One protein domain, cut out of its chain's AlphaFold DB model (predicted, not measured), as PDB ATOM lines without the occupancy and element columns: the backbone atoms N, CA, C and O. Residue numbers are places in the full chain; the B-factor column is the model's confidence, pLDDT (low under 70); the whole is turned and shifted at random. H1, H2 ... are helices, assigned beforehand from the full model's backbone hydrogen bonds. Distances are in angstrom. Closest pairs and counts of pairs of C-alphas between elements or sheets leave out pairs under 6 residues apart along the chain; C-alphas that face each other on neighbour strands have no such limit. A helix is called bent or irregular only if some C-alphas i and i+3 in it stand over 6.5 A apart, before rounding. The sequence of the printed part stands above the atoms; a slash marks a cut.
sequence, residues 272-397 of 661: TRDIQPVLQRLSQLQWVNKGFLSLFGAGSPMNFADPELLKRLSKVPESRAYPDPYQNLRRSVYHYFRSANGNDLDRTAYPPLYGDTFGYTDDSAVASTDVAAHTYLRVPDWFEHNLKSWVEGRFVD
ATOM      1  N   THR A 272      33.284 -13.506  16.745       94.31
ATOM      2  CA  THR A 272      33.813 -12.492  17.667       94.31
ATOM      3  C   THR A 272      35.258 -12.761  18.081       94.31
ATOM      4  O   THR A 272      36.033 -11.823  18.247       94.31
ATOM      5  N   ARG A 273      35.671 -14.029  18.194       92.62
ATOM      6  CA  ARG A 273      37.049 -14.384  18.568       92.62
ATOM      7  C   ARG A 273      38.017 -14.382  17.386       92.62
ATOM      8  O   ARG A 273      39.149 -13.935  17.549       92.62
ATOM      9  N   ASP A 274      37.613 -14.925  16.234       95.31
ATOM     10  CA  ASP A 274      38.557 -15.303  15.172       95.31
ATOM     11  C   ASP A 274      38.438 -14.466  13.887       95.31
ATOM     12  O   ASP A 274      39.385 -14.456  13.099       95.31
ATOM     13  N   ILE A 275      37.309 -13.781  13.654       97.50
ATOM     14  CA  ILE A 275      37.049 -13.004  12.424       97.50
ATOM     15  C   ILE A 275      36.985 -11.509  12.712       97.50
ATOM     16  O   ILE A 275      37.699 -10.726  12.087       97.50
ATOM     17  N   GLN A 276      36.157 -11.110  13.675       96.44
ATOM     18  CA  GLN A 276      35.927  -9.718  14.034       96.44
ATOM     19  C   GLN A 276      37.240  -8.964  14.312       96.44
ATOM     20  O   GLN A 276      37.407  -7.901  13.715       96.44
ATOM     21  N   PRO A 277      38.217  -9.487  15.086       95.44
ATOM     22  CA  PRO A 277      39.467  -8.764  15.325       95.44
ATOM     23  C   PRO A 277      40.298  -8.557  14.051       95.44
ATOM     24  O   PRO A 277      40.896  -7.498  13.882       95.44
ATOM     25  N   VAL A 278      40.302  -9.523  13.124       95.69
ATOM     26  CA  VAL A 278      41.029  -9.426  11.839       95.69
ATOM     27  C   VAL A 278      40.484  -8.279  10.982       95.69
ATOM     28  O   VAL A 278      41.248  -7.610  10.285       95.69
ATOM     29  N   LEU A 279      39.174  -8.038  11.049       97.19
ATOM     30  CA  LEU A 279      38.498  -6.959  10.331       97.19
ATOM     31  C   LEU A 279      38.628  -5.619  11.069       97.19
ATOM     32  O   LEU A 279      39.118  -4.643  10.505       97.19
ATOM     33  N   GLN A 280      38.244  -5.574  12.347       96.00
ATOM     34  CA  GLN A 280      38.203  -4.350  13.155       96.00
ATOM     35  C   GLN A 280      39.561  -3.669  13.285       96.00
ATOM     36  O   GLN A 280      39.620  -2.441  13.285       96.00
ATOM     37  N   ARG A 281      40.659  -4.429  13.348       96.06
ATOM     38  CA  ARG A 281      41.999  -3.837  13.452       96.06
ATOM     39  C   ARG A 281      42.391  -3.036  12.205       96.06
ATOM     40  O   ARG A 281      43.164  -2.098  12.333       96.06
ATOM     41  N   LEU A 282      41.820  -3.313  11.024       97.00
ATOM     42  CA  LEU A 282      41.985  -2.431   9.856       97.00
ATOM     43  C   LEU A 282      41.361  -1.052  10.123       97.00
ATOM     44  O   LEU A 282      41.990  -0.027   9.876       97.00
ATOM     45  N   SER A 283      40.155  -1.020  10.695       97.19
ATOM     46  CA  SER A 283      39.475   0.223  11.078       97.19
ATOM     47  C   SER A 283      40.131   0.928  12.263       97.19
ATOM     48  O   SER A 283      40.121   2.154  12.314       97.19
ATOM     49  N   GLN A 284      40.730   0.204  13.211       95.56
ATOM     50  CA  GLN A 284      41.445   0.814  14.343       95.56
ATOM     51  C   GLN A 284      42.677   1.612  13.893       95.56
ATOM     52  O   GLN A 284      42.985   2.645  14.483       95.56
ATOM     53  N   LEU A 285      43.346   1.198  12.813       97.62
ATOM     54  CA  LEU A 285      44.519   1.899  12.281       97.62
ATOM     55  C   LEU A 285      44.197   3.259  11.629       97.62
ATOM     56  O   LEU A 285      45.121   4.015  11.333       97.62
ATOM     57  N   GLN A 286      42.917   3.629  11.473       97.62
ATOM     58  CA  GLN A 286      42.498   4.938  10.938       97.62
ATOM     59  C   GLN A 286      43.052   6.141  11.721       97.62
ATOM     60  O   GLN A 286      43.154   7.249  11.192       97.62
ATOM     61  N   TRP A 287      43.363   5.935  13.000       98.25
ATOM     62  CA  TRP A 287      43.793   6.988  13.918       98.25
ATOM     63  C   TRP A 287      45.274   7.341  13.794       98.25
ATOM     64  O   TRP A 287      45.706   8.365  14.318       98.25
ATOM     65  N   VAL A 288      46.040   6.489  13.112       98.00
ATOM     66  CA  VAL A 288      47.505   6.566  13.030       98.00
ATOM     67  C   VAL A 288      48.040   6.470  11.604       98.00
ATOM     68  O   VAL A 288      49.240   6.637  11.390       98.00
ATOM     69  N   ASN A 289      47.181   6.220  10.614       97.88
ATOM     70  CA  ASN A 289      47.562   6.234   9.209       97.88
ATOM     71  C   ASN A 289      46.380   6.665   8.323       97.88
ATOM     72  O   ASN A 289      45.283   6.096   8.385       97.88
ATOM     73  N   LYS A 290      46.609   7.671   7.472       96.31
ATOM     74  CA  LYS A 290      45.563   8.287   6.636       96.31
ATOM     75  C   LYS A 290      45.064   7.353   5.527       96.31
ATOM     76  O   LYS A 290      43.890   7.417   5.177       96.31
ATOM     77  N   GLY A 291      45.892   6.432   5.032       95.25
ATOM     78  CA  GLY A 291      45.466   5.430   4.050       95.25
ATOM     79  C   GLY A 291      44.434   4.452   4.623       95.25
ATOM     80  O   GLY A 291      43.450   4.130   3.959       95.25
ATOM     81  N   PHE A 292      44.587   4.048   5.891       97.19
ATOM     82  CA  PHE A 292      43.583   3.221   6.573       97.19
ATOM     83  C   PHE A 292      42.272   3.981   6.824       97.19
ATOM     84  O   PHE A 292      41.197   3.407   6.648       97.19
ATOM     85  N   LEU A 293      42.339   5.271   7.180       97.12
ATOM     86  CA  LEU A 293      41.159   6.133   7.351       97.12
ATOM     87  C   LEU A 293      40.297   6.186   6.081       97.12
ATOM     88  O   LEU A 293      39.081   6.007   6.161       97.12
ATOM     89  N   SER A 294      40.927   6.366   4.918       93.31
ATOM     90  CA  SER A 294      40.236   6.541   3.633       93.31
ATOM     91  C   SER A 294      39.290   5.394   3.275       93.31
ATOM     92  O   SER A 294      38.241   5.633   2.685       93.31
ATOM     93  N   LEU A 295      39.632   4.153   3.636       93.81
ATOM     94  CA  LEU A 295      38.830   2.982   3.274       93.81
ATOM     95  C   LEU A 295      38.128   2.318   4.463       93.81
ATOM     96  O   LEU A 295      36.981   1.889   4.328       93.81
ATOM     97  N   PHE A 296      38.795   2.241   5.615       97.06
ATOM     98  CA  PHE A 296      38.324   1.496   6.787       97.06
ATOM     99  C   PHE A 296      37.861   2.389   7.940       97.06
ATOM    100  O   PHE A 296      37.371   1.871   8.943       97.06
ATOM    101  N   GLY A 297      38.052   3.705   7.844       96.62
ATOM    102  CA  GLY A 297      37.711   4.639   8.909       96.62
ATOM    103  C   GLY A 297      36.217   4.932   9.047       96.62
ATOM    104  O   GLY A 297      35.381   4.431   8.294       96.62
ATOM    105  N   ALA A 298      35.875   5.766  10.029       95.00
ATOM    106  CA  ALA A 298      34.504   6.220  10.235       95.00
ATOM    107  C   ALA A 298      33.955   6.908   8.970       95.00
ATOM    108  O   ALA A 298      34.631   7.732   8.351       95.00
ATOM    109  N   GLY A 299      32.726   6.558   8.587       90.75
ATOM    110  CA  GLY A 299      32.083   7.050   7.363       90.75
ATOM    111  C   GLY A 299      32.553   6.378   6.063       90.75
ATOM    112  O   GLY A 299      31.960   6.629   5.015       90.75
ATOM    113  N   SER A 300      33.563   5.504   6.110       93.56
ATOM    114  CA  SER A 300      34.115   4.844   4.921       93.56
ATOM    115  C   SER A 300      33.388   3.526   4.585       93.56
ATOM    116  O   SER A 300      32.820   2.886   5.475       93.56
ATOM    117  N   PRO A 301      33.407   3.062   3.315       88.94
ATOM    118  CA  PRO A 301      32.635   1.889   2.880       88.94
ATOM    119  C   PRO A 301      32.982   0.574   3.591       88.94
ATOM    120  O   PRO A 301      32.131  -0.308   3.688       88.94
ATOM    121  N   MET A 302      34.220   0.433   4.076       94.00
ATOM    122  CA  MET A 302      34.719  -0.764   4.760       94.00
ATOM    123  C   MET A 302      34.983  -0.489   6.245       94.00
ATOM    124  O   MET A 302      35.951  -0.989   6.817       94.00
ATOM    125  N   ASN A 303      34.132   0.324   6.878       96.12
ATOM    126  CA  ASN A 303      34.195   0.585   8.311       96.12
ATOM    127  C   ASN A 303      33.813  -0.661   9.124       96.12
ATOM    128  O   ASN A 303      32.659  -0.857   9.498       96.12
ATOM    129  N   PHE A 304      34.793  -1.495   9.453       96.12
ATOM    130  CA  PHE A 304      34.607  -2.670  10.298       96.12
ATOM    131  C   PHE A 304      34.377  -2.340  11.776       96.12
ATOM    132  O   PHE A 304      34.251  -3.265  12.570       96.12
ATOM    133  N   ALA A 305      34.293  -1.064  12.163       92.75
ATOM    134  CA  ALA A 305      33.764  -0.656  13.461       92.75
ATOM    135  C   ALA A 305      32.245  -0.381  13.436       92.75
ATOM    136  O   ALA A 305      31.667  -0.196  14.503       92.75
ATOM    137  N   ASP A 306      31.593  -0.377  12.264       93.88
ATOM    138  CA  ASP A 306      30.134  -0.228  12.146       93.88
ATOM    139  C   ASP A 306      29.411  -1.507  12.625       93.88
ATOM    140  O   ASP A 306      29.552  -2.568  11.996       93.88
ATOM    141  N   PRO A 307      28.602  -1.434  13.704       92.62
ATOM    142  CA  PRO A 307      27.866  -2.586  14.216       92.62
ATOM    143  C   PRO A 307      26.902  -3.207  13.200       92.62
ATOM    144  O   PRO A 307      26.684  -4.420  13.221       92.62
ATOM    145  N   GLU A 308      26.327  -2.414  12.292       93.31
ATOM    146  CA  GLU A 308      25.387  -2.916  11.287       93.31
ATOM    147  C   GLU A 308      26.112  -3.714  10.196       93.31
ATOM    148  O   GLU A 308      25.631  -4.774   9.779       93.31
ATOM    149  N   LEU A 309      27.301  -3.270   9.774       95.25
ATOM    150  CA  LEU A 309      28.144  -4.054   8.871       95.25
ATOM    151  C   LEU A 309      28.592  -5.357   9.543       95.25
ATOM    152  O   LEU A 309      28.431  -6.430   8.955       95.25
ATOM    153  N   LEU A 310      29.098  -5.297  10.778       95.69
ATOM    154  CA  LEU A 310      29.539  -6.486  11.514       95.69
ATOM    155  C   LEU A 310      28.409  -7.492  11.722       95.69
ATOM    156  O   LEU A 310      28.614  -8.682  11.495       95.69
ATOM    157  N   LYS A 311      27.200  -7.026  12.048       95.06
ATOM    158  CA  LYS A 311      26.017  -7.881  12.177       95.06
ATOM    159  C   LYS A 311      25.719  -8.646  10.891       95.06
ATOM    160  O   LYS A 311      25.410  -9.829  10.953       95.06
ATOM    161  N   ARG A 312      25.829  -8.010   9.719       95.56
ATOM    162  CA  ARG A 312      25.658  -8.695   8.420       95.56
ATOM    163  C   ARG A 312      26.781  -9.695   8.158       95.56
ATOM    164  O   ARG A 312      26.526 -10.791   7.668       95.56
ATOM    165  N   LEU A 313      28.017  -9.331   8.495       96.88
ATOM    166  CA  LEU A 313      29.194 -10.185   8.327       96.88
ATOM    167  C   LEU A 313      29.199 -11.391   9.281       96.88
ATOM    168  O   LEU A 313      29.791 -12.413   8.933       96.88
ATOM    169  N   SER A 314      28.532 -11.309  10.436       96.12
ATOM    170  CA  SER A 314      28.424 -12.410  11.400       96.12
ATOM    171  C   SER A 314      27.308 -13.404  11.077       96.12
ATOM    172  O   SER A 314      27.336 -14.530  11.564       96.12
ATOM    173  N   LYS A 315      26.326 -13.033  10.243       93.56
ATOM    174  CA  LYS A 315      25.133 -13.863  10.032       93.56
ATOM    175  C   LYS A 315      25.402 -15.136   9.239       93.56
ATOM    176  O   LYS A 315      25.915 -15.098   8.121       93.56
ATOM    177  N   VAL A 316      24.919 -16.245   9.801       87.81
ATOM    178  CA  VAL A 316      24.711 -17.540   9.141       87.81
ATOM    179  C   VAL A 316      23.213 -17.866   9.228       87.81
ATOM    180  O   VAL A 316      22.634 -17.725  10.306       87.81
ATOM    181  N   PRO A 317      22.535 -18.262   8.134       82.06
ATOM    182  CA  PRO A 317      21.098 -18.526   8.168       82.06
ATOM    183  C   PRO A 317      20.759 -19.731   9.060       82.06
ATOM    184  O   PRO A 317      21.294 -20.823   8.877       82.06
ATOM    185  N   GLU A 318      19.809 -19.554   9.984       74.50
ATOM    186  CA  GLU A 318      19.311 -20.631  10.859       74.50
ATOM    187  C   GLU A 318      18.565 -21.726  10.077       74.50
ATOM    188  O   GLU A 318      18.622 -22.911  10.408       74.50
ATOM    189  N   SER A 319      17.863 -21.331   9.011       74.62
ATOM    190  CA  SER A 319      17.106 -22.232   8.149       74.62
ATOM    191  C   SER A 319      17.848 -22.501   6.848       74.62
ATOM    192  O   SER A 319      18.230 -21.579   6.132       74.62
ATOM    193  N   ARG A 320      17.942 -23.779   6.472       75.19
ATOM    194  CA  ARG A 320      18.436 -24.201   5.149       75.19
ATOM    195  C   ARG A 320      17.418 -23.992   4.022       75.19
ATOM    196  O   ARG A 320      17.698 -24.363   2.887       75.19
ATOM    197  N   ALA A 321      16.234 -23.449   4.322       82.25
ATOM    198  CA  ALA A 321      15.194 -23.204   3.322       82.25
ATOM    199  C   ALA A 321      15.579 -22.112   2.308       82.25
ATOM    200  O   ALA A 321      15.036 -22.094   1.205       82.25
ATOM    201  N   TYR A 322      16.520 -21.233   2.664       79.06
ATOM    202  CA  TYR A 322      17.036 -20.174   1.800       79.06
ATOM    203  C   TYR A 322      18.571 -20.186   1.790       79.06
ATOM    204  O   TYR A 322      19.181 -20.607   2.777       79.06
ATOM    205  N   PRO A 323      19.211 -19.745   0.691       85.50
ATOM    206  CA  PRO A 323      20.658 -19.569   0.657       85.50
ATOM    207  C   PRO A 323      21.095 -18.459   1.620       85.50
ATOM    208  O   PRO A 323      20.323 -17.555   1.938       85.50
ATOM    209  N   ASP A 324      22.353 -18.516   2.051       92.31
ATOM    210  CA  ASP A 324      22.955 -17.494   2.904       92.31
ATOM    211  C   ASP A 324      22.981 -16.127   2.191       92.31
ATOM    212  O   ASP A 324      23.685 -15.979   1.185       92.31
ATOM    213  N   PRO A 325      22.242 -15.116   2.693       92.31
ATOM    214  CA  PRO A 325      22.128 -13.825   2.021       92.31
ATOM    215  C   PRO A 325      23.417 -12.990   2.086       92.31
ATOM    216  O   PRO A 325      23.576 -12.064   1.292       92.31
ATOM    217  N   TYR A 326      24.346 -13.308   2.993       95.81
ATOM    218  CA  TYR A 326      25.576 -12.545   3.223       95.81
ATOM    219  C   TYR A 326      26.843 -13.292   2.796       95.81
ATOM    220  O   TYR A 326      27.924 -12.703   2.804       95.81
ATOM    221  N   GLN A 327      26.745 -14.543   2.338       95.69
ATOM    222  CA  GLN A 327      27.901 -15.309   1.861       95.69
ATOM    223  C   GLN A 327      28.695 -14.581   0.768       95.69
ATOM    224  O   GLN A 327      29.926 -14.589   0.801       95.69
ATOM    225  N   ASN A 328      28.021 -13.928  -0.184       95.94
ATOM    226  CA  ASN A 328      28.708 -13.166  -1.231       95.94
ATOM    227  C   ASN A 328      29.387 -11.907  -0.685       95.94
ATOM    228  O   ASN A 328      30.496 -11.606  -1.111       95.94
ATOM    229  N   LEU A 329      28.782 -11.226   0.295       96.56
ATOM    230  CA  LEU A 329      29.423 -10.105   0.985       96.56
ATOM    231  C   LEU A 329      30.714 -10.573   1.673       96.56
ATOM    232  O   LEU A 329      31.774 -10.004   1.433       96.56
ATOM    233  N   ARG A 330      30.653 -11.662   2.451       97.75
ATOM    234  CA  ARG A 330      31.838 -12.248   3.100       97.75
ATOM    235  C   ARG A 330      32.908 -12.643   2.082       97.75
ATOM    236  O   ARG A 330      34.083 -12.360   2.288       97.75
ATOM    237  N   ARG A 331      32.507 -13.249   0.959       97.44
ATOM    238  CA  ARG A 331      33.415 -13.624  -0.137       97.44
ATOM    239  C   ARG A 331      34.116 -12.407  -0.741       97.44
ATOM    240  O   ARG A 331      35.325 -12.464  -0.935       97.44
ATOM    241  N   SER A 332      33.387 -11.324  -1.005       96.06
ATOM    242  CA  SER A 332      33.965 -10.075  -1.509       96.06
ATOM    243  C   SER A 332      34.987  -9.498  -0.536       96.06
ATOM    244  O   SER A 332      36.089  -9.172  -0.957       96.06
ATOM    245  N   VAL A 333      34.664  -9.447   0.761       96.25
ATOM    246  CA  VAL A 333      35.606  -8.996   1.800       96.25
ATOM    247  C   VAL A 333      36.851  -9.886   1.842       96.25
ATOM    248  O   VAL A 333      37.967  -9.380   1.830       96.25
ATOM    249  N   TYR A 334      36.676 -11.209   1.846       96.81
ATOM    250  CA  TYR A 334      37.780 -12.168   1.866       96.81
ATOM    251  C   TYR A 334      38.715 -12.024   0.655       96.81
ATOM    252  O   TYR A 334      39.927 -12.068   0.824       96.81
ATOM    253  N   HIS A 335      38.180 -11.797  -0.548       94.50
ATOM    254  CA  HIS A 335      38.988 -11.660  -1.766       94.50
ATOM    255  C   HIS A 335      39.877 -10.408  -1.795       94.50
ATOM    256  O   HIS A 335      40.774 -10.342  -2.630       94.50
ATOM    257  N   TYR A 336      39.665  -9.436  -0.902       93.81
ATOM    258  CA  TYR A 336      40.606  -8.330  -0.739       93.81
ATOM    259  C   TYR A 336      41.852  -8.712   0.059       93.81
ATOM    260  O   TYR A 336      42.832  -7.976   0.020       93.81
ATOM    261  N   PHE A 337      41.844  -9.814   0.809       95.31
ATOM    262  CA  PHE A 337      42.990 -10.210   1.614       95.31
ATOM    263  C   PHE A 337      44.047 -10.957   0.795       95.31
ATOM    264  O   PHE A 337      43.740 -11.806  -0.042       95.31
ATOM    265  N   ARG A 338      45.319 -10.668   1.082       94.38
ATOM    266  CA  ARG A 338      46.468 -11.265   0.395       94.38
ATOM    267  C   ARG A 338      46.578 -12.751   0.727       94.38
ATOM    268  O   ARG A 338      46.746 -13.110   1.891       94.38
ATOM    269  N   SER A 339      46.550 -13.604  -0.295       89.38
ATOM    270  CA  SER A 339      46.636 -15.063  -0.134       89.38
ATOM    271  C   SER A 339      47.857 -15.495   0.685       89.38
ATOM    272  O   SER A 339      48.983 -15.077   0.411       89.38
ATOM    273  N   ALA A 340      47.644 -16.415   1.630       87.50
ATOM    274  CA  ALA A 340      48.713 -17.033   2.419       87.50
ATOM    275  C   ALA A 340      49.727 -17.821   1.564       87.50
ATOM    276  O   ALA A 340      50.894 -17.931   1.929       87.50
ATOM    277  N   ASN A 341      49.289 -18.344   0.411       84.75
ATOM    278  CA  ASN A 341      50.087 -19.187  -0.491       84.75
ATOM    279  C   ASN A 341      50.331 -18.528  -1.861       84.75
ATOM    280  O   ASN A 341      50.615 -19.219  -2.837       84.75
ATOM    281  N   GLY A 342      50.142 -17.209  -1.962       80.56
ATOM    282  CA  GLY A 342      50.477 -16.462  -3.173       80.56
ATOM    283  C   GLY A 342      51.991 -16.397  -3.378       80.56
ATOM    284  O   GLY A 342      52.729 -16.242  -2.403       80.56
ATOM    285  N   ASN A 343      52.419 -16.499  -4.637       79.81
ATOM    286  CA  ASN A 343      53.823 -16.382  -5.056       79.81
ATOM    287  C   ASN A 343      54.106 -15.076  -5.821       79.81
ATOM    288  O   ASN A 343      55.252 -14.807  -6.171       79.81
ATOM    289  N   ASP A 344      53.064 -14.288  -6.095       81.75
ATOM    290  CA  ASP A 344      53.150 -13.054  -6.869       81.75
ATOM    291  C   ASP A 344      53.238 -11.829  -5.954       81.75
ATOM    292  O   ASP A 344      52.746 -11.826  -4.820       81.75
ATOM    293  N   LEU A 345      53.826 -10.755  -6.482       85.31
ATOM    294  CA  LEU A 345      53.820  -9.446  -5.843       85.31
ATOM    295  C   LEU A 345      52.415  -8.832  -5.935       85.31
ATOM    296  O   LEU A 345      52.072  -8.193  -6.927       85.31
ATOM    297  N   ASP A 346      51.610  -8.990  -4.889       87.38
ATOM    298  CA  ASP A 346      50.298  -8.346  -4.792       87.38
ATOM    299  C   ASP A 346      50.347  -7.171  -3.815       87.38
ATOM    300  O   ASP A 346      50.232  -7.339  -2.597       87.38
ATOM    301  N   ARG A 347      50.518  -5.959  -4.346       88.50
ATOM    302  CA  ARG A 347      50.513  -4.730  -3.542       88.50
ATOM    303  C   ARG A 347      49.104  -4.248  -3.182       88.50
ATOM    304  O   ARG A 347      48.947  -3.528  -2.201       88.50
ATOM    305  N   THR A 348      48.095  -4.651  -3.950       89.12
ATOM    306  CA  THR A 348      46.725  -4.121  -3.845       89.12
ATOM    307  C   THR A 348      45.904  -4.764  -2.733       89.12
ATOM    308  O   THR A 348      44.980  -4.139  -2.212       89.12
ATOM    309  N   ALA A 349      46.252  -5.990  -2.339       93.25
ATOM    310  CA  ALA A 349      45.550  -6.723  -1.298       93.25
ATOM    311  C   ALA A 349      45.870  -6.256   0.139       93.25
ATOM    312  O   ALA A 349      46.888  -5.617   0.427       93.25
ATOM    313  N   TYR A 350      44.994  -6.625   1.070       93.19
ATOM    314  CA  TYR A 350      45.063  -6.280   2.485       93.19
ATOM    315  C   TYR A 350      45.751  -7.356   3.338       93.19
ATOM    316  O   TYR A 350      45.692  -8.545   3.011       93.19
ATOM    317  N   PRO A 351      46.359  -6.950   4.467       94.31
ATOM    318  CA  PRO A 351      46.514  -5.562   4.918       94.31
ATOM    319  C   PRO A 351      47.547  -4.796   4.065       94.31
ATOM    320  O   PRO A 351      48.490  -5.407   3.548       94.31
ATOM    321  N   PRO A 352      47.401  -3.466   3.912       94.88
ATOM    322  CA  PRO A 352      48.376  -2.638   3.213       94.88
ATOM    323  C   PRO A 352      49.556  -2.328   4.152       94.88
ATOM    324  O   PRO A 352      49.803  -1.188   4.542       94.88
ATOM    325  N   LEU A 353      50.263  -3.381   4.559       95.25
ATOM    326  CA  LEU A 353      51.442  -3.334   5.421       95.25
ATOM    327  C   LEU A 353      52.638  -3.956   4.696       95.25
ATOM    328  O   LEU A 353      52.473  -4.893   3.906       95.25
ATOM    329  N   TYR A 354      53.839  -3.446   4.962       94.88
ATOM    330  CA  TYR A 354      55.072  -4.073   4.483       94.88
ATOM    331  C   TYR A 354      55.269  -5.450   5.126       94.88
ATOM    332  O   TYR A 354      54.774  -5.715   6.222       94.88
ATOM    333  N   GLY A 355      55.965  -6.337   4.419       93.44
ATOM    334  CA  GLY A 355      56.364  -7.654   4.905       93.44
ATOM    335  C   GLY A 355      57.880  -7.763   5.096       93.44
ATOM    336  O   GLY A 355      58.628  -6.820   4.838       93.44
ATOM    337  N   ASP A 356      58.326  -8.920   5.580       92.56
ATOM    338  CA  ASP A 356      59.705  -9.158   6.025       92.56
ATOM    339  C   ASP A 356      60.770  -8.934   4.943       92.56
ATOM    340  O   ASP A 356      61.899  -8.573   5.269       92.56
ATOM    341  N   THR A 357      60.438  -9.158   3.667       90.75
ATOM    342  CA  THR A 357      61.399  -9.052   2.556       90.75
ATOM    343  C   THR A 357      61.356  -7.699   1.855       90.75
ATOM    344  O   THR A 357      62.035  -7.523   0.840       90.75
ATOM    345  N   PHE A 358      60.588  -6.727   2.364       90.38
ATOM    346  CA  PHE A 358      60.627  -5.379   1.810       90.38
ATOM    347  C   PHE A 358      62.066  -4.842   1.820       90.38
ATOM    348  O   PHE A 358      62.748  -4.867   2.840       90.38
ATOM    349  N   GLY A 359      62.524  -4.355   0.665       86.94
ATOM    350  CA  GLY A 359      63.879  -3.832   0.495       86.94
ATOM    351  C   GLY A 359      64.970  -4.892   0.298       86.94
ATOM    352  O   GLY A 359      66.119  -4.518   0.079       86.94
ATOM    353  N   TYR A 360      64.666  -6.191   0.329       86.62
ATOM    354  CA  TYR A 360      65.658  -7.234   0.063       86.62
ATOM    355  C   TYR A 360      65.979  -7.343  -1.439       86.62
ATOM    356  O   TYR A 360      65.065  -7.383  -2.261       86.62
ATOM    357  N   THR A 361      67.268  -7.375  -1.805       76.75
ATOM    358  CA  THR A 361      67.725  -7.243  -3.207       76.75
ATOM    359  C   THR A 361      68.602  -8.400  -3.724       76.75
ATOM    360  O   THR A 361      69.473  -8.156  -4.552       76.75
ATOM    361  N   ASP A 362      68.433  -9.640  -3.245       73.56
ATOM    362  CA  ASP A 362      69.106 -10.814  -3.849       73.56
ATOM    363  C   ASP A 362      68.448 -11.170  -5.197       73.56
ATOM    364  O   ASP A 362      67.260 -11.494  -5.256       73.56
ATOM    365  N   ASP A 363      69.238 -11.129  -6.272       65.12
ATOM    366  CA  ASP A 363      68.783 -11.341  -7.652       65.12
ATOM    367  C   ASP A 363      68.635 -12.828  -8.049       65.12
ATOM    368  O   ASP A 363      68.300 -13.144  -9.197       65.12
ATOM    369  N   SER A 364      68.900 -13.785  -7.151       68.69
ATOM    370  CA  SER A 364      68.750 -15.209  -7.473       68.69
ATOM    371  C   SER A 364      67.283 -15.599  -7.721       68.69
ATOM    372  O   SER A 364      66.368 -15.180  -7.019       68.69
ATOM    373  N   ALA A 365      67.035 -16.460  -8.716       58.97
ATOM    374  CA  ALA A 365      65.673 -16.801  -9.160       58.97
ATOM    375  C   ALA A 365      64.796 -17.489  -8.088       58.97
ATOM    376  O   ALA A 365      63.571 -17.394  -8.132       58.97
ATOM    377  N   VAL A 366      65.409 -18.196  -7.131       60.00
ATOM    378  CA  VAL A 366      64.689 -18.788  -5.986       60.00
ATOM    379  C   VAL A 366      64.346 -17.711  -4.957       60.00
ATOM    380  O   VAL A 366      63.241 -17.726  -4.419       60.00
ATOM    381  N   ALA A 367      65.247 -16.753  -4.720       64.75
ATOM    382  CA  ALA A 367      64.967 -15.623  -3.847       64.75
ATOM    383  C   ALA A 367      63.885 -14.716  -4.449       64.75
ATOM    384  O   ALA A 367      62.980 -14.324  -3.729       64.75
ATOM    385  N   SER A 368      63.888 -14.450  -5.758       70.38
ATOM    386  CA  SER A 368      62.986 -13.457  -6.361       70.38
ATOM    387  C   SER A 368      61.489 -13.756  -6.179       70.38
ATOM    388  O   SER A 368      60.717 -12.839  -5.907       70.38
ATOM    389  N   THR A 369      61.069 -15.025  -6.264       78.06
ATOM    390  CA  THR A 369      59.659 -15.415  -6.045       78.06
ATOM    391  C   THR A 369      59.242 -15.337  -4.572       78.06
ATOM    392  O   THR A 369      58.192 -14.780  -4.259       78.06
ATOM    393  N   ASP A 370      60.075 -15.825  -3.650       80.25
ATOM    394  CA  ASP A 370      59.793 -15.764  -2.209       80.25
ATOM    395  C   ASP A 370      59.862 -14.324  -1.671       80.25
ATOM    396  O   ASP A 370      59.051 -13.922  -0.835       80.25
ATOM    397  N   VAL A 371      60.785 -13.519  -2.207       83.31
ATOM    398  CA  VAL A 371      60.898 -12.081  -1.940       83.31
ATOM    399  C   VAL A 371      59.634 -11.365  -2.384       83.31
ATOM    400  O   VAL A 371      59.057 -10.635  -1.577       83.31
ATOM    401  N   ALA A 372      59.163 -11.595  -3.612       84.75
ATOM    402  CA  ALA A 372      57.918 -11.006  -4.101       84.75
ATOM    403  C   ALA A 372      56.731 -11.362  -3.193       84.75
ATOM    404  O   ALA A 372      55.977 -10.475  -2.785       84.75
ATOM    405  N   ALA A 373      56.622 -12.633  -2.797       85.44
ATOM    406  CA  ALA A 373      55.553 -13.124  -1.935       85.44
ATOM    407  C   ALA A 373      55.546 -12.489  -0.529       85.44
ATOM    408  O   ALA A 373      54.479 -12.328   0.059       85.44
ATOM    409  N   HIS A 374      56.708 -12.116   0.017       89.31
ATOM    410  CA  HIS A 374      56.844 -11.576   1.379       89.31
ATOM    411  C   HIS A 374      57.112 -10.065   1.440       89.31
ATOM    412  O   HIS A 374      57.324  -9.530   2.529       89.31
ATOM    413  N   THR A 375      57.088  -9.360   0.302       91.44
ATOM    414  CA  THR A 375      57.352  -7.907   0.258       91.44
ATOM    415  C   THR A 375      56.261  -7.120   0.992       91.44
ATOM    416  O   THR A 375      56.525  -6.084   1.602       91.44
ATOM    417  N   TYR A 376      55.031  -7.634   0.970       93.50
ATOM    418  CA  TYR A 376      53.880  -7.104   1.696       93.50
ATOM    419  C   TYR A 376      53.305  -8.183   2.611       93.50
ATOM    420  O   TYR A 376      53.385  -9.376   2.311       93.50
ATOM    421  N   LEU A 377      52.716  -7.776   3.734       93.25
ATOM    422  CA  LEU A 377      52.266  -8.703   4.766       93.25
ATOM    423  C   LEU A 377      51.184  -9.655   4.235       93.25
ATOM    424  O   LEU A 377      50.090  -9.232   3.865       93.25
ATOM    425  N   ARG A 378      51.468 -10.957   4.213       90.31
ATOM    426  CA  ARG A 378      50.490 -11.980   3.821       90.31
ATOM    427  C   ARG A 378      49.551 -12.327   4.964       90.31
ATOM    428  O   ARG A 378      49.915 -12.224   6.137       90.31
ATOM    429  N   VAL A 379      48.364 -12.823   4.619       91.88
ATOM    430  CA  VAL A 379      47.502 -13.465   5.607       91.88
ATOM    431  C   VAL A 379      48.211 -14.702   6.166       91.88
ATOM    432  O   VAL A 379      48.626 -15.568   5.396       91.88
ATOM    433  N   PRO A 380      48.345 -14.840   7.496       89.81
ATOM    434  CA  PRO A 380      48.873 -16.063   8.087       89.81
ATOM    435  C   PRO A 380      47.934 -17.253   7.843       89.81
ATOM    436  O   PRO A 380      46.723 -17.106   7.964       89.81
ATOM    437  N   ASP A 381      48.473 -18.461   7.646       89.44
ATOM    438  CA  ASP A 381      47.678 -19.677   7.346       89.44
ATOM    439  C   ASP A 381      46.482 -19.927   8.282       89.44
ATOM    440  O   ASP A 381      45.434 -20.413   7.859       89.44
ATOM    441  N   TRP A 382      46.622 -19.592   9.568       89.94
ATOM    442  CA  TRP A 382      45.530 -19.721  10.534       89.94
ATOM    443  C   TRP A 382      44.399 -18.713  10.281       89.94
ATOM    444  O   TRP A 382      43.227 -19.075  10.332       89.94
ATOM    445  N   PHE A 383      44.735 -17.464   9.954       93.12
ATOM    446  CA  PHE A 383      43.739 -16.456   9.584       93.12
ATOM    447  C   PHE A 383      43.070 -16.834   8.262       93.12
ATOM    448  O   PHE A 383      41.855 -16.732   8.147       93.12
ATOM    449  N   GLU A 384      43.834 -17.362   7.306       93.88
ATOM    450  CA  GLU A 384      43.314 -17.881   6.038       93.88
ATOM    451  C   GLU A 384      42.291 -19.009   6.266       93.88
ATOM    452  O   GLU A 384      41.216 -19.014   5.666       93.88
ATOM    453  N   HIS A 385      42.588 -19.951   7.169       93.38
ATOM    454  CA  HIS A 385      41.650 -21.005   7.559       93.38
ATOM    455  C   HIS A 385      40.349 -20.439   8.152       93.38
ATOM    456  O   HIS A 385      39.254 -20.873   7.771       93.38
ATOM    457  N   ASN A 386      40.462 -19.460   9.053       95.38
ATOM    458  CA  ASN A 386      39.309 -18.826   9.691       95.38
ATOM    459  C   ASN A 386      38.462 -18.066   8.666       95.38
ATOM    460  O   ASN A 386      37.254 -18.284   8.594       95.38
ATOM    461  N   LEU A 387      39.088 -17.244   7.820       96.81
ATOM    462  CA  LEU A 387      38.412 -16.459   6.787       96.81
ATOM    463  C   LEU A 387      37.706 -17.352   5.757       96.81
ATOM    464  O   LEU A 387      36.559 -17.084   5.405       96.81
ATOM    465  N   LYS A 388      38.321 -18.463   5.328       96.00
ATOM    466  CA  LYS A 388      37.654 -19.449   4.455       96.00
ATOM    467  C   LYS A 388      36.440 -20.081   5.125       96.00
ATOM    468  O   LYS A 388      35.366 -20.128   4.529       96.00
ATOM    469  N   SER A 389      36.590 -20.521   6.374       96.00
ATOM    470  CA  SER A 389      35.484 -21.099   7.147       96.00
ATOM    471  C   SER A 389      34.345 -20.090   7.328       96.00
ATOM    472  O   SER A 389      33.176 -20.447   7.202       96.00
ATOM    473  N   TRP A 390      34.678 -18.817   7.532       97.06
ATOM    474  CA  TRP A 390      33.732 -17.708   7.608       97.06
ATOM    475  C   TRP A 390      32.962 -17.488   6.300       97.06
ATOM    476  O   TRP A 390      31.728 -17.464   6.299       97.06
ATOM    477  N   VAL A 391      33.644 -17.429   5.153       96.88
ATOM    478  CA  VAL A 391      32.992 -17.335   3.832       96.88
ATOM    479  C   VAL A 391      32.053 -18.522   3.590       96.88
ATOM    480  O   VAL A 391      30.927 -18.356   3.113       96.88
ATOM    481  N   GLU A 392      32.474 -19.722   3.972       94.38
ATOM    482  CA  GLU A 392      31.698 -20.956   3.818       94.38
ATOM    483  C   GLU A 392      30.536 -21.096   4.817       94.38
ATOM    484  O   GLU A 392      29.756 -22.039   4.700       94.38
ATOM    485  N   GLY A 393      30.391 -20.180   5.782       94.19
ATOM    486  CA  GLY A 393      29.354 -20.261   6.818       94.19
ATOM    487  C   GLY A 393      29.632 -21.325   7.889       94.19
ATOM    488  O   GLY A 393      28.726 -21.732   8.609       94.19
ATOM    489  N   ARG A 394      30.878 -21.803   8.002       93.69
ATOM    490  CA  ARG A 394      31.337 -22.805   8.979       93.69
ATOM    491  C   ARG A 394      31.917 -22.145  10.236       93.69
ATOM    492  O   ARG A 394      33.046 -22.431  10.629       93.69
ATOM    493  N   PHE A 395      31.150 -21.257  10.857       95.69
ATOM    494  CA  PHE A 395      31.538 -20.528  12.066       95.69
ATOM    495  C   PHE A 395      30.326 -20.302  12.985       95.69
ATOM    496  O   PHE A 395      29.190 -20.539  12.578       95.69
ATOM    497  N   VAL A 396      30.569 -19.888  14.228       94.56
ATOM    498  CA  VAL A 396      29.520 -19.489  15.179       94.56
ATOM    499  C   VAL A 396      29.208 -18.005  15.004       94.56
ATOM    500  O   VAL A 396      30.112 -17.180  15.117       94.56
ATOM    501  N   ASP A 397      27.938 -17.675  14.768       94.06
ATOM    502  CA  ASP A 397      27.412 -16.305  14.855       94.06
ATOM    503  C   ASP A 397      27.210 -15.930  16.332       94.06
ATOM    504  O   ASP A 397      26.115 -16.058  16.877       94.06
TER     505      ASP A 397
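AT A GLANCE: This is residues 272 to 397 of the 661 residues of an uncharacterized protein of Leucothrix pacifica (UniProt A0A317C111). Two helices, H4 and H6, lie side by side, running opposite ways; H1 begins at H6, about perpendicular to it, and leads away to a helical hairpin with H2, while H3 is near H1 and H4. At one end an arm of loops from the long stretch 336 to 364 holds H5, and at the other residues 318 to 323 stick out. The 126 printed residues have six named helices, H1 to H6 in order, and no named strand: all helix, with 61 residues, under half, in named elements. The whole is only just compact, close to loose, with a radius of gyration of the C-alphas of 16.4 A, elongated, spanning 55 by 32 by 21 A.

HOW THE PARTS SIT: Start at H1, residues 272 to 287: it has a kink of 39 degrees near residue 279 and is only just irregular, C-alphas 284 and 287 being 6.6 A apart. Its residues 282 to 287 touch H2, residues 290 to 296, in the hairpin, at a steep tilt of 39 degrees, opposite ways; the closest C-alphas, of Gln 286 and Leu 293, are 4.0 A apart. H3, residues 307 to 314, is close to H1 but not clearly touching; the closest C-alphas, of Gln 276 and Leu 310, are 7.6 A apart. H4, residues 327 to 335, and H6, residues 381 to 391, touch at a shallow tilt of 26 degrees, opposite ways; the closest C-alphas, of Arg 330 and Val 391, are 5.3 A apart. Residues 274 to 278 of H1 touch H6 about perpendicular, at 77 degrees, closest at C-alphas 274 and 386, 6.6 A. H5, residues 365 to 374, touches no helix. In H3, H4 and H6 every O i to N i+4 pair is within hydrogen-bond range; in H2 2 of 3, in H5 4 of 6, in H1 5 of 12, beside 7 of 13 O i to N i+3 pairs.

IN THESE COORDINATES: Find C-alpha 272 at (33.813, -12.492, 17.667), where H1 begins its 22.2 A. H5 spans 14.7 A, and H6 runs 15.3 A to C-alpha 391 at (32.992, -17.335, 3.832).

THE WHOLE: Look for the farthest C-alphas at Ala 321 and Asp 363, 56.0 A apart. The printed part has no cut; the links H3 to H4 and H4 to H5 are long. Residues 363 to 367 have pLDDT under 70.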